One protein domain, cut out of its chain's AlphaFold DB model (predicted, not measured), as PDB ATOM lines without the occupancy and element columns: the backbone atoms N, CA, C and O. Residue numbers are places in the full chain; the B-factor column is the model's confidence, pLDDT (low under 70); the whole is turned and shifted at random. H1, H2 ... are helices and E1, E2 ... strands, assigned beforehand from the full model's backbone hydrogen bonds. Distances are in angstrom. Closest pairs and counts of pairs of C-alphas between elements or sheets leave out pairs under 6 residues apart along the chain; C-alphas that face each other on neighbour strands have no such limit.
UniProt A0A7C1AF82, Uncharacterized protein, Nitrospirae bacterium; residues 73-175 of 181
ATOM      1  N   ARG A  73       6.931  19.149  10.874       97.69
ATOM      2  CA  ARG A  73       8.385  19.230  10.958       97.69
ATOM      3  C   ARG A  73       8.974  18.176  10.021       97.69
ATOM      4  O   ARG A  73       8.928  16.995  10.376       97.69
ATOM      5  N   PRO A  74       9.507  18.533   8.840       96.75
ATOM      6  CA  PRO A  74      10.061  17.559   7.900       96.75
ATOM      7  C   PRO A  74      11.146  16.675   8.536       96.75
ATOM      8  O   PRO A  74      11.885  17.114   9.414       96.75
ATOM      9  N   SER A  75      11.280  15.421   8.088       91.88
ATOM     10  CA  SER A  75      12.289  14.481   8.622       91.88
ATOM     11  C   SER A  75      13.733  14.892   8.349       91.88
ATOM     12  O   SER A  75      14.649  14.338   8.949       91.88
ATOM     13  N   LYS A  76      13.947  15.787   7.385       94.62
ATOM     14  CA  LYS A  76      15.266  16.142   6.878       94.62
ATOM     15  C   LYS A  76      15.532  17.610   7.142       94.62
ATOM     16  O   LYS A  76      14.660  18.441   6.917       94.62
ATOM     17  N   TYR A  77      16.733  17.887   7.631       96.88
ATOM     18  CA  TYR A  77      17.168  19.239   7.942       96.88
ATOM     19  C   TYR A  77      17.784  19.821   6.678       96.88
ATOM     20  O   TYR A  77      18.405  19.075   5.919       96.88
ATOM     21  N   ALA A  78      17.651  21.128   6.472       97.88
ATOM     22  CA  ALA A  78      18.499  21.868   5.554       97.88
ATOM     23  C   ALA A  78      19.940  21.795   6.073       97.88
ATOM     24  O   ALA A  78      20.348  22.570   6.935       97.88
ATOM     25  N   PHE A  79      20.677  20.793   5.603       97.69
ATOM     26  CA  PHE A  79      22.064  20.582   5.983       97.69
ATOM     27  C   PHE A  79      23.007  21.375   5.081       97.69
ATOM     28  O   PHE A  79      22.929  21.255   3.854       97.69
ATOM     29  N   TRP A  80      23.942  22.102   5.687       97.88
ATOM     30  CA  TRP A  80      24.938  22.902   4.980       97.88
ATOM     31  C   TRP A  80      25.756  22.060   3.996       97.88
ATOM     32  O   TRP A  80      25.833  22.415   2.822       97.88
ATOM     33  N   PHE A  81      26.254  20.889   4.413       96.62
ATOM     34  CA  PHE A  81      27.042  20.008   3.534       96.62
ATOM     35  C   PHE A  81      26.269  19.491   2.308       96.62
ATOM     36  O   PHE A  81      26.870  19.105   1.309       96.62
ATOM     37  N   LYS A  82      24.933  19.465   2.365       96.88
ATOM     38  CA  LYS A  82      24.087  19.058   1.232       96.88
ATOM     39  C   LYS A  82      23.771  20.215   0.307       96.88
ATOM     40  O   LYS A  82      23.765  20.032  -0.903       96.88
ATOM     41  N   VAL A  83      23.465  21.376   0.877       97.56
ATOM     42  CA  VAL A  83      23.123  22.576   0.108       97.56
ATOM     43  C   VAL A  83      24.362  23.169  -0.553       97.56
ATOM     44  O   VAL A  83      24.281  23.669  -1.667       97.56
ATOM     45  N   GLN A  84      25.522  23.080   0.095       97.38
ATOM     46  CA  GLN A  84      26.798  23.549  -0.433       97.38
ATOM     47  C   GLN A  84      27.856  22.437  -0.338       97.38
ATOM     48  O   GLN A  84      28.744  22.527   0.508       97.38
ATOM     49  N   PRO A  85      27.827  21.402  -1.204       95.94
ATOM     50  CA  PRO A  85      28.716  20.230  -1.105       95.94
ATOM     51  C   PRO A  85      30.212  20.516  -1.256       95.94
ATOM     52  O   PRO A  85      31.051  19.671  -0.958       95.94
ATOM     53  N   VAL A  86      30.557  21.700  -1.762       95.44
ATOM     54  CA  VAL A  86      31.931  22.190  -1.827       95.44
ATOM     55  C   VAL A  86      31.957  23.536  -1.122       95.44
ATOM     56  O   VAL A  86      31.537  24.531  -1.698       95.44
ATOM     57  N   ILE A  87      32.482  23.585   0.104       92.50
ATOM     58  CA  ILE A  87      32.431  24.773   0.978       92.50
ATOM     59  C   ILE A  87      32.981  26.069   0.346       92.50
ATOM     60  O   ILE A  87      32.580  27.169   0.709       92.50
ATOM     61  N   ASN A  88      33.905  25.964  -0.614       93.69
ATOM     62  CA  ASN A  88      34.488  27.120  -1.309       93.69
ATOM     63  C   ASN A  88      33.805  27.446  -2.649       93.69
ATOM     64  O   ASN A  88      34.219  28.380  -3.333       93.69
ATOM     65  N   ASN A  89      32.790  26.680  -3.047       94.75
ATOM     66  CA  ASN A  89      31.958  26.982  -4.201       94.75
ATOM     67  C   ASN A  89      30.759  27.818  -3.728       94.75
ATOM     68  O   ASN A  89      29.983  27.313  -2.924       94.75
ATOM     69  N   PRO A  90      30.574  29.061  -4.202       89.19
ATOM     70  CA  PRO A  90      29.457  29.897  -3.768       89.19
ATOM     71  C   PRO A  90      28.085  29.389  -4.239       89.19
ATOM     72  O   PRO A  90      27.074  29.878  -3.756       89.19
ATOM     73  N   ALA A  91      28.031  28.442  -5.182       92.12
ATOM     74  CA  ALA A  91      26.772  27.908  -5.682       92.12
ATOM     75  C   ALA A  91      26.111  26.958  -4.672       92.12
ATOM     76  O   ALA A  91      26.730  25.990  -4.218       92.12
ATOM     77  N   TYR A  92      24.830  27.204  -4.406       96.12
ATOM     78  CA  TYR A  92      23.967  26.323  -3.630       96.12
ATOM     79  C   TYR A  92      23.165  25.374  -4.526       96.12
ATOM     80  O   TYR A  92      22.852  25.684  -5.677       96.12
ATOM     81  N   THR A  93      22.812  24.211  -3.986       95.69
ATOM     82  CA  THR A  93      21.957  23.211  -4.630       95.69
ATOM     83  C   THR A  93      20.709  22.973  -3.789       95.69
ATOM     84  O   THR A  93      20.793  22.438  -2.681       95.69
ATOM     85  N   TRP A  94      19.551  23.347  -4.331       95.75
ATOM     86  CA  TRP A  94      18.291  23.391  -3.588       95.75
ATOM     87  C   TRP A  94      17.284  22.306  -3.976       95.75
ATOM     88  O   TRP A  94      16.357  22.068  -3.209       95.75
ATOM     89  N   ASP A  95      17.473  21.607  -5.100       94.94
ATOM     90  CA  ASP A  95      16.486  20.692  -5.705       94.94
ATOM     91  C   ASP A  95      15.832  19.713  -4.713       94.94
ATOM     92  O   ASP A  95      14.617  19.493  -4.733       94.94
ATOM     93  N   GLU A  96      16.634  19.124  -3.817       95.50
ATOM     94  CA  GLU A  96      16.157  18.193  -2.787       95.50
ATOM     95  C   GLU A  96      15.198  18.875  -1.796       95.50
ATOM     96  O   GLU A  96      14.178  18.291  -1.424       95.50
ATOM     97  N   TYR A  97      15.513  20.100  -1.378       96.56
ATOM     98  CA  TYR A  97      14.758  20.866  -0.387       96.56
ATOM     99  C   TYR A  97      13.563  21.585  -0.999       96.56
ATOM    100  O   TYR A  97      12.485  21.571  -0.412       96.56
ATOM    101  N   ASP A  98      13.707  22.092  -2.219       96.25
ATOM    102  CA  ASP A  98      12.603  22.624  -3.011       96.25
ATOM    103  C   ASP A  98      11.521  21.561  -3.211       96.25
ATOM    104  O   ASP A  98      10.338  21.815  -2.994       96.25
ATOM    105  N   THR A  99      11.931  20.329  -3.533       94.88
ATOM    106  CA  THR A  99      11.014  19.186  -3.625       94.88
ATOM    107  C   THR A  99      10.432  18.823  -2.258       94.88
ATOM    108  O   THR A  99       9.237  18.557  -2.142       94.88
ATOM    109  N   LEU A 100      11.255  18.777  -1.207       95.75
ATOM    110  CA  LEU A 100      10.805  18.402   0.136       95.75
ATOM    111  C   LEU A 100       9.736  19.360   0.671       95.75
ATOM    112  O   LEU A 100       8.688  18.903   1.127       95.75
ATOM    113  N   TYR A 101      10.014  20.661   0.631       96.94
ATOM    114  CA  TYR A 101       9.140  21.691   1.175       96.94
ATOM    115  C   TYR A 101       7.970  21.985   0.232       96.94
ATOM    116  O   TYR A 101       6.840  22.106   0.697       96.94
ATOM    117  N   GLY A 102       8.199  21.985  -1.085       94.50
ATOM    118  CA  GLY A 102       7.158  22.235  -2.087       94.50
ATOM    119  C   GLY A 102       6.105  21.127  -2.179       94.50
ATOM    120  O   GLY A 102       4.995  21.370  -2.642       94.50
ATOM    121  N   ASN A 103       6.415  19.917  -1.703       94.88
ATOM    122  CA  ASN A 103       5.443  18.826  -1.598       94.88
ATOM    123  C   ASN A 103       4.543  18.919  -0.355       94.88
ATOM    124  O   ASN A 103       3.617  18.114  -0.224       94.88
ATOM    125  N   ILE A 104       4.813  19.833   0.585       96.31
ATOM    126  CA  ILE A 104       3.957  20.033   1.759       96.31
ATOM    127  C   ILE A 104       2.751  20.866   1.313       96.31
ATOM    128  O   ILE A 104       2.936  22.002   0.876       96.31
ATOM    129  N   PRO A 105       1.520  20.334   1.408       93.88
ATOM    130  CA  PRO A 105       0.347  21.023   0.894       93.88
ATOM    131  C   PRO A 105       0.087  22.323   1.657       93.88
ATOM    132  O   PRO A 105       0.313  22.402   2.867       93.88
ATOM    133  N   GLU A 106      -0.477  23.306   0.955       89.31
ATOM    134  CA  GLU A 106      -1.120  24.450   1.597       89.31
ATOM    135  C   GLU A 106      -2.118  23.956   2.658       89.31
ATOM    136  O   GLU A 106      -2.810  22.947   2.477       89.31
ATOM    137  N   GLY A 107      -2.175  24.640   3.799       88.06
ATOM    138  CA  GLY A 107      -2.949  24.163   4.942       88.06
ATOM    139  C   GLY A 107      -2.194  23.186   5.858       88.06
ATOM    140  O   GLY A 107      -2.810  22.628   6.771       88.06
ATOM    141  N   ILE A 108      -0.884  22.990   5.661       94.75
ATOM    142  CA  ILE A 108       0.046  22.479   6.680       94.75
ATOM    143  C   ILE A 108       1.279  23.397   6.764       94.75
ATOM    144  O   ILE A 108       2.068  23.480   5.824       94.75
ATOM    145  N   ASN A 109       1.463  24.047   7.914       95.94
ATOM    146  CA  ASN A 109       2.580  24.933   8.214       95.94
ATOM    147  C   ASN A 109       3.873  24.152   8.407       95.94
ATOM    148  O   ASN A 109       3.870  23.001   8.860       95.94
ATOM    149  N   ILE A 110       4.994  24.806   8.109       97.56
ATOM    150  CA  ILE A 110       6.317  24.190   8.154       97.56
ATOM    151  C   ILE A 110       7.122  24.770   9.318       97.56
ATOM    152  O   ILE A 110       7.359  25.978   9.388       97.56
ATOM    153  N   LEU A 111       7.586  23.882  10.201       97.62
ATOM    154  CA  LEU A 111       8.723  24.129  11.086       97.62
ATOM    155  C   LEU A 111       9.909  23.344  10.525       97.62
ATOM    156  O   LEU A 111       9.948  22.121  10.637       97.62
ATOM    157  N   ALA A 112      10.853  24.022   9.881       98.31
ATOM    158  CA  ALA A 112      12.001  23.370   9.261       98.31
ATOM    159  C   ALA A 112      13.225  23.404  10.176       98.31
ATOM    160  O   ALA A 112      13.349  24.248  11.062       98.31
ATOM    161  N   ASN A 113      14.150  22.478   9.948       98.00
ATOM    162  CA  ASN A 113      15.430  22.461  10.638       98.00
ATOM    163  C   ASN A 113      16.539  22.955   9.726       98.00
ATOM    164  O   ASN A 113      16.541  22.634   8.538       98.00
ATOM    165  N   ILE A 114      17.514  23.643  10.308       97.88
ATOM    166  CA  ILE A 114      18.775  23.991   9.657       97.88
ATOM    167  C   ILE A 114      19.936  23.507  10.522       97.88
ATOM    168  O   ILE A 114      19.903  23.650  11.743       97.88
ATOM    169  N   ALA A 115      20.941  22.899   9.902       96.62
ATOM    170  CA  ALA A 115      22.123  22.390  10.590       96.62
ATOM    171  C   ALA A 115      23.325  22.361   9.642       96.62
ATOM    172  O   ALA A 115      23.186  22.467   8.425       96.62
ATOM    173  N   THR A 116      24.515  22.226  10.200       96.19
ATOM    174  CA  THR A 116      25.782  22.052   9.483       96.19
ATOM    175  C   THR A 116      25.836  20.678   8.802       96.19
ATOM    176  O   THR A 116      25.849  20.587   7.572       96.19
ATOM    177  N   GLU A 117      25.755  19.606   9.587       94.62
ATOM    178  CA  GLU A 117      25.811  18.200   9.163       94.62
ATOM    179  C   GLU A 117      25.065  17.306  10.181       94.62
ATOM    180  O   GLU A 117      24.630  17.793  11.227       94.62
ATOM    181  N   PRO A 118      24.773  16.023   9.892       91.81
ATOM    182  CA  PRO A 118      24.142  15.148  10.875       91.81
ATOM    183  C   PRO A 118      25.109  14.791  12.007       91.81
ATOM    184  O   PRO A 118      26.204  14.304  11.764       91.81
ATOM    185  N   GLY A 119      24.645  14.846  13.257       85.31
ATOM    186  CA  GLY A 119      25.480  14.570  14.437       85.31
ATOM    187  C   GLY A 119      26.132  13.174  14.542       85.31
ATOM    188  O   GLY A 119      26.836  12.905  15.508       85.31
ATOM    189  N   ARG A 120      25.859  12.255  13.607       84.06
ATOM    190  CA  ARG A 120      26.369  10.868  13.598       84.06
ATOM    191  C   ARG A 120      27.468  10.624  12.567       84.06
ATOM    192  O   ARG A 120      28.023   9.527  12.553       84.06
ATOM    193  N   GLU A 121      27.726  11.579  11.682       89.62
ATOM    194  CA  GLU A 121      28.631  11.407  10.551       89.62
ATOM    195  C   GLU A 121      29.297  12.748  10.237       89.62
ATOM    196  O   GLU A 121      28.618  13.761  10.112       89.62
ATOM    197  N   ASP A 122      30.626  12.738  10.156       92.19
ATOM    198  CA  ASP A 122      31.446  13.924   9.903       92.19
ATOM    199  C   ASP A 122      31.603  14.126   8.391       92.19
ATOM    200  O   ASP A 122      32.142  13.263   7.688       92.19
ATOM    201  N   PHE A 123      31.118  15.262   7.891       95.12
ATOM    202  CA  PHE A 123      31.252  15.681   6.497       95.12
ATOM    203  C   PHE A 123      32.291  16.798   6.328       95.12
ATOM    204  O   PHE A 123      32.492  17.284   5.212       95.12
ATOM    205  N   GLY A 124      32.976  17.191   7.404       95.88
ATOM    206  CA  GLY A 124      33.970  18.253   7.432       95.88
ATOM    207  C   GLY A 124      33.371  19.656   7.505       95.88
ATOM    208  O   GLY A 124      34.041  20.603   7.095       95.88
ATOM    209  N   TYR A 125      32.127  19.805   7.974       96.88
ATOM    210  CA  TYR A 125      31.452  21.104   8.102       96.88
ATOM    211  C   TYR A 125      31.401  21.614   9.545       96.88
ATOM    212  O   TYR A 125      31.122  22.798   9.758       96.88
ATOM    213  N   GLU A 126      31.742  20.773  10.521       95.38
ATOM    214  CA  GLU A 126      31.842  21.122  11.939       95.38
ATOM    215  C   GLU A 126      33.278  21.040  12.468       95.38
ATOM    216  O   GLU A 126      34.121  20.284  11.984       95.38
ATOM    217  N   ILE A 127      33.572  21.837  13.494       93.62
ATOM    218  CA  ILE A 127      34.766  21.640  14.316       93.62
ATOM    219  C   ILE A 127      34.646  20.258  14.969       93.62
ATOM    220  O   ILE A 127      33.594  19.920  15.512       93.62
ATOM    221  N   GLN A 128      35.731  19.481  14.949       89.19
ATOM    222  CA  GLN A 128      35.764  18.153  15.560       89.19
ATOM    223  C   GLN A 128      35.210  18.189  16.998       89.19
ATOM    224  O   GLN A 128      35.579  19.063  17.784       89.19
ATOM    225  N   ASP A 129      34.335  17.232  17.326       86.25
ATOM    226  CA  ASP A 129      33.692  17.087  18.642       86.25
ATOM    227  C   ASP A 129      32.852  18.313  19.074       86.25
ATOM    228  O   ASP A 129      32.708  18.611  20.258       86.25
ATOM    229  N   SER A 130      32.286  19.050  18.112       88.38
ATOM    230  CA  SER A 130      31.474  20.251  18.349       88.38
ATOM    231  C   SER A 130      30.324  20.358  17.349       88.38
ATOM    232  O   SER A 130      30.375  19.733  16.305       88.38
ATOM    233  N   TYR A 131      29.307  21.169  17.642       88.06
ATOM    234  CA  TYR A 131      28.256  21.564  16.684       88.06
ATOM    235  C   TYR A 131      28.579  22.880  15.957       88.06
ATOM    236  O   TYR A 131      27.777  23.424  15.203       88.06
ATOM    237  N   LEU A 132      29.744  23.466  16.237       93.00
ATOM    238  CA  LEU A 132      30.139  24.736  15.643       93.00
ATOM    239  C   LEU A 132      30.649  24.528  14.213       93.00
ATOM    240  O   LEU A 132      31.427  23.600  13.990       93.00
ATOM    241  N   PRO A 133      30.300  25.414  13.265       96.31
ATOM    242  CA  PRO A 133      30.782  25.320  11.894       96.31
ATOM    243  C   PRO A 133      32.301  25.521  11.814       96.31
ATOM    244  O   PRO A 133      32.864  26.327  12.558       96.31
ATOM    245  N   ILE A 134      32.959  24.872  10.847       97.31
ATOM    246  CA  ILE A 134      34.394  25.101  10.580       97.31
ATOM    247  C   ILE A 134      34.705  26.517  10.072       97.31
ATOM    248  O   ILE A 134      35.844  26.973  10.162       97.31
ATOM    249  N   ASP A 135      33.706  27.202   9.517       97.69
ATOM    250  CA  ASP A 135      33.816  28.548   8.958       97.69
ATOM    251  C   ASP A 135      32.508  29.307   9.225       97.69
ATOM    252  O   ASP A 135      31.475  29.062   8.597       97.69
ATOM    253  N   GLN A 136      32.542  30.206  10.212       97.44
ATOM    254  CA  GLN A 136      31.360  30.923  10.692       97.44
ATOM    255  C   GLN A 136      30.781  31.881   9.643       97.44
ATOM    256  O   GLN A 136      29.559  32.029   9.563       97.44
ATOM    257  N   ASP A 137      31.628  32.522   8.837       97.62
ATOM    258  CA  ASP A 137      31.180  33.493   7.836       97.62
ATOM    259  C   ASP A 137      30.451  32.780   6.696       97.62
ATOM    260  O   ASP A 137      29.367  33.204   6.282       97.62
ATOM    261  N   LYS A 138      30.987  31.644   6.236       97.69
ATOM    262  CA  LYS A 138      30.320  30.839   5.205       97.69
ATOM    263  C   LYS A 138      29.050  30.174   5.714       97.69
ATOM    264  O   LYS A 138      28.045  30.187   5.008       97.69
ATOM    265  N   TYR A 139      29.054  29.663   6.946       97.56
ATOM    266  CA  TYR A 139      27.833  29.140   7.552       97.56
ATOM    267  C   TYR A 139      26.757  30.228   7.672       97.56
ATOM    268  O   TYR A 139      25.600  29.998   7.334       97.56
ATOM    269  N   THR A 140      27.138  31.449   8.064       97.69
ATOM    270  CA  THR A 140      26.218  32.596   8.117       97.69
ATOM    271  C   THR A 140      25.622  32.909   6.743       97.69
ATOM    272  O   THR A 140      24.429  33.200   6.649       97.69
ATOM    273  N   ALA A 141      26.422  32.844   5.674       97.69
ATOM    274  CA  ALA A 141      25.935  33.039   4.309       97.69
ATOM    275  C   ALA A 141      24.933  31.950   3.894       97.69
ATOM    276  O   ALA A 141      23.870  32.272   3.365       97.69
ATOM    277  N   PHE A 142      25.230  30.687   4.208       97.88
ATOM    278  CA  PHE A 142      24.323  29.561   3.982       97.88
ATOM    279  C   PHE A 142      22.993  29.729   4.731       97.88
ATOM    280  O   PHE A 142      21.930  29.561   4.134       97.88
ATOM    281  N   VAL A 143      23.032  30.098   6.018       98.19
ATOM    282  CA  VAL A 143      21.821  30.307   6.828       98.19
ATOM    283  C   VAL A 143      20.943  31.396   6.219       98.19
ATOM    284  O   VAL A 143      19.745  31.188   6.064       98.19
ATOM    285  N   LYS A 144      21.533  32.532   5.831       97.56
ATOM    286  CA  LYS A 144      20.791  33.632   5.201       97.56
ATOM    287  C   LYS A 144      20.142  33.203   3.891       97.56
ATOM    288  O   LYS A 144      18.942  33.382   3.750       97.56
ATOM    289  N   ALA A 145      20.906  32.586   2.989       97.56
ATOM    290  CA  ALA A 145      20.384  32.124   1.703       97.56
ATOM    291  C   ALA A 145      19.267  31.082   1.871       97.56
ATOM    292  O   ALA A 145      18.275  31.110   1.154       97.56
ATOM    293  N   THR A 146      19.399  30.192   2.858       98.19
ATOM    294  CA  THR A 146      18.378  29.176   3.148       98.19
ATOM    295  C   THR A 146      17.086  29.794   3.672       98.19
ATOM    296  O   THR A 146      16.010  29.364   3.273       98.19
ATOM    297  N   VAL A 147      17.173  30.768   4.582       97.81
ATOM    298  CA  VAL A 147      15.983  31.430   5.134       97.81
ATOM    299  C   VAL A 147      15.296  32.265   4.058       97.81
ATOM    300  O   VAL A 147      14.099  32.082   3.871       97.81
ATOM    301  N   GLU A 148      16.059  33.085   3.328       97.44
ATOM    302  CA  GLU A 148      15.561  33.916   2.222       97.44
ATOM    303  C   GLU A 148      14.774  33.078   1.213       97.44
ATOM    304  O   GLU A 148      13.624  33.360   0.911       97.44
ATOM    305  N   ARG A 149      15.357  31.964   0.755       97.31
ATOM    306  CA  ARG A 149      14.753  31.119  -0.277       97.31
ATOM    307  C   ARG A 149      13.314  30.683   0.023       97.31
ATOM    308  O   ARG A 149      12.551  30.400  -0.905       97.31
ATOM    309  N   TYR A 150      12.974  30.551   1.303       97.56
ATOM    310  CA  TYR A 150      11.733  29.938   1.765       97.56
ATOM    311  C   TYR A 150      10.882  30.849   2.661       97.56
ATOM    312  O   TYR A 150       9.916  30.356   3.251       97.56
ATOM    313  N   ASP A 151      11.203  32.138   2.794       95.19
ATOM    314  CA  ASP A 151      10.429  33.063   3.635       95.19
ATOM    315  C   ASP A 151       9.109  33.522   2.987       95.19
ATOM    316  O   ASP A 151       8.156  33.875   3.691       95.19
ATOM    317  N   GLY A 152       9.022  33.414   1.656       92.75
ATOM    318  CA  GLY A 152       7.824  33.666   0.873       92.75
ATOM    319  C   GLY A 152       7.500  35.133   0.615       92.75
ATOM    320  O   GLY A 152       6.361  35.410   0.231       92.75
ATOM    321  N   ASP A 153       8.427  36.069   0.819       91.81
ATOM    322  CA  ASP A 153       8.160  37.484   0.536       91.81
ATOM    323  C   ASP A 153       8.417  37.869  -0.936       91.81
ATOM    324  O   ASP A 153       7.834  38.842  -1.433       91.81
ATOM    325  N   GLY A 154       9.183  37.046  -1.663       89.69
ATOM    326  CA  GLY A 154       9.530  37.272  -3.065       89.69
ATOM    327  C   GLY A 154      10.486  38.453  -3.263       89.69
ATOM    328  O   GLY A 154      10.456  39.090  -4.326       89.69
ATOM    329  N   ILE A 155      11.259  38.796  -2.233       86.94
ATOM    330  CA  ILE A 155      12.278  39.833  -2.214       86.94
ATOM    331  C   ILE A 155      13.636  39.195  -1.919       86.94
ATOM    332  O   ILE A 155      14.091  39.195  -0.788       86.94
ATOM    333  N   GLY A 156      14.358  38.789  -2.957       83.75
ATOM    334  CA  GLY A 156      15.704  38.261  -2.771       83.75
ATOM    335  C   GLY A 156      16.276  37.645  -4.034       83.75
ATOM    336  O   GLY A 156      15.551  37.246  -4.942       83.75
ATOM    337  N   GLU A 157      17.603  37.545  -4.122       84.00
ATOM    338  CA  GLU A 157      18.238  36.780  -5.209       84.00
ATOM    339  C   GLU A 157      18.155  35.265  -4.965       84.00
ATOM    340  O   GLU A 157      18.170  34.485  -5.916       84.00
ATOM    341  N   GLU A 158      18.043  34.851  -3.700       87.81
ATOM    342  CA  GLU A 158      18.003  33.439  -3.294       87.81
ATOM    343  C   GLU A 158      16.582  32.862  -3.256       87.81
ATOM    344  O   GLU A 158      16.413  31.651  -3.070       87.81
ATOM    345  N   ASP A 159      15.576  33.710  -3.490       89.44
ATOM    346  CA  ASP A 159      14.171  33.339  -3.608       89.44
ATOM    347  C   ASP A 159      13.963  32.130  -4.516       89.44
ATOM    348  O   ASP A 159      14.609  31.938  -5.559       89.44
ATOM    349  N   PHE A 160      12.979  31.316  -4.157       85.56
ATOM    350  CA  PHE A 160      12.611  30.164  -4.954       85.56
ATOM    351  C   PHE A 160      12.184  30.569  -6.369       85.56
ATOM    352  O   PHE A 160      11.143  31.185  -6.588       85.56
ATOM    353  N   ASN A 161      13.004  30.193  -7.355       84.62
ATOM    354  CA  ASN A 161      12.849  30.594  -8.756       84.62
ATOM    355  C   ASN A 161      12.718  32.120  -8.953       84.62
ATOM    356  O   ASN A 161      12.083  32.558  -9.913       84.62
ATOM    357  N   GLY A 162      13.313  32.918  -8.056       79.00
ATOM    358  CA  GLY A 162      13.224  34.380  -8.071       79.00
ATOM    359  C   GLY A 162      11.826  34.924  -7.753       79.00
ATOM    360  O   GLY A 162      11.458  35.980  -8.267       79.00
ATOM    361  N   GLY A 163      11.015  34.183  -6.990       86.19
ATOM    362  CA  GLY A 163       9.691  34.618  -6.559       86.19
ATOM    363  C   GLY A 163       9.211  33.933  -5.278       86.19
ATOM    364  O   GLY A 163       9.974  33.305  -4.555       86.19
ATOM    365  N   VAL A 164       7.909  34.050  -5.012       86.88
ATOM    366  CA  VAL A 164       7.289  33.591  -3.760       86.88
ATOM    367  C   VAL A 164       7.268  32.065  -3.665       86.88
ATOM    368  O   VAL A 164       6.705  31.381  -4.526       86.88
ATOM    369  N   PHE A 165       7.812  31.530  -2.569       89.31
ATOM    370  CA  PHE A 165       7.667  30.118  -2.230       89.31
ATOM    371  C   PHE A 165       6.201  29.798  -1.856       89.31
ATOM    372  O   PHE A 165       5.655  30.454  -0.968       89.31
ATOM    373  N   PRO A 166       5.537  28.802  -2.482       86.06
ATOM    374  CA  PRO A 166       4.089  28.593  -2.321       86.06
ATOM    375  C   PRO A 166       3.612  28.319  -0.888       86.06
ATOM    376  O   PRO A 166       2.511  28.718  -0.518       86.06
ATOM    377  N   ASN A 167       4.432  27.647  -0.074       92.00
ATOM    378  CA  ASN A 167       4.134  27.363   1.330       92.00
ATOM    379  C   ASN A 167       5.329  27.776   2.202       92.00
ATOM    380  O   ASN A 167       6.217  26.952   2.435       92.00
ATOM    381  N   PRO A 168       5.409  29.053   2.617       94.50
ATOM    382  CA  PRO A 168       6.581  29.589   3.296       94.50
ATOM    383  C   PRO A 168       6.887  28.898   4.622       94.50
ATOM    384  O   PRO A 168       5.987  28.480   5.360       94.50
ATOM    385  N   ILE A 169       8.170  28.823   4.967       97.06
ATOM    386  CA  ILE A 169       8.601  28.256   6.244       97.06
ATOM    387  C   ILE A 169       8.323  29.262   7.359       97.06
ATOM    388  O   ILE A 169       8.857  30.367   7.373       97.06
ATOM    389  N   LYS A 170       7.499  28.859   8.332       95.44
ATOM    390  CA  LYS A 170       7.057  29.734   9.429       95.44
ATOM    391  C   LYS A 170       8.078  29.838  10.547       95.44
ATOM    392  O   LYS A 170       8.283  30.911  11.106       95.44
ATOM    393  N   TYR A 171       8.699  28.711  10.882       96.75
ATOM    394  CA  TYR A 171       9.681  28.637  11.953       96.75
ATOM    395  C   TYR A 171      10.876  27.795  11.536       96.75
ATOM    396  O   TYR A 171      10.738  26.748  10.901       96.75
ATOM    397  N   TRP A 172      12.047  28.237  11.975       98.19
ATOM    398  CA  TRP A 172      13.294  27.506  11.844       98.19
ATOM    399  C   TRP A 172      13.763  27.043  13.218       98.19
ATOM    400  O   TRP A 172      13.878  27.837  14.151       98.19
ATOM    401  N   GLN A 173      14.064  25.757  13.336       97.12
ATOM    402  CA  GLN A 173      14.822  25.210  14.451       97.12
ATOM    403  C   GLN A 173      16.278  25.049  14.010       97.12
ATOM    404  O   GLN A 173      16.578  24.314  13.068       97.12
ATOM    405  N   VAL A 174      17.182  25.715  14.719       95.00
ATOM    406  CA  VAL A 174      18.623  25.560  14.512       95.00
ATOM    407  C   VAL A 174      19.097  24.338  15.290       95.00
ATOM    408  O   VAL A 174      18.894  24.264  16.502       95.00
ATOM    409  N   ASP A 175      19.722  23.403  14.580       91.38
ATOM    410  CA  ASP A 175      20.307  22.175  15.121       91.38
ATOM    411  C   ASP A 175      19.298  21.257  15.853       91.38
ATOM    412  O   ASP A 175      18.070  21.408  15.755       91.38
TER     413      ASP A 175
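AT A GLANCE: This is residues 73 to 175 of the 181 residues of an uncharacterized protein of Nitrospirae bacterium (UniProt A0A7C1AF82). With little regular structure, loops join parallel strands E1 and E2, long helix H3 next to them, and short helices H1 and H2. The printed part has 103 residues, 41 in named elements, order H1 H2 E1 H3 E2, class mixed. It is compact, radius of gyration of the C-alphas 13.5 A, spans 40 by 26 by 19 A.

IN THESE COORDINATES: E1, residues 109 to 115, spans 19.9 A; E2, 169 to 174, ends at C-alpha 174 (18.623, 25.560, 14.512). H3, 136 to 151, spans 22.2 A. H2 is 95 to 102; H1, 80 to 83, begins at C-alpha 80 (24.938, 22.902, 4.980).

HOW THE PARTS SIT: E1 and E2 bring N 112 and O 171 within hydrogen-bond range, 2.9 A. With H3 between, they form a strand-helix-strand unit, its crossover right-handed. Tyr 150 of H3 and Ile 169 of E2 have the closest C-alphas, 5.7 A. H2 is near H1 and H3. H2 has every O i to N i+4 pair within range, H3 11 of 12.

THE WHOLE: The printed part has no cut, a long E1 to H3 link and no residue under pLDDT 70.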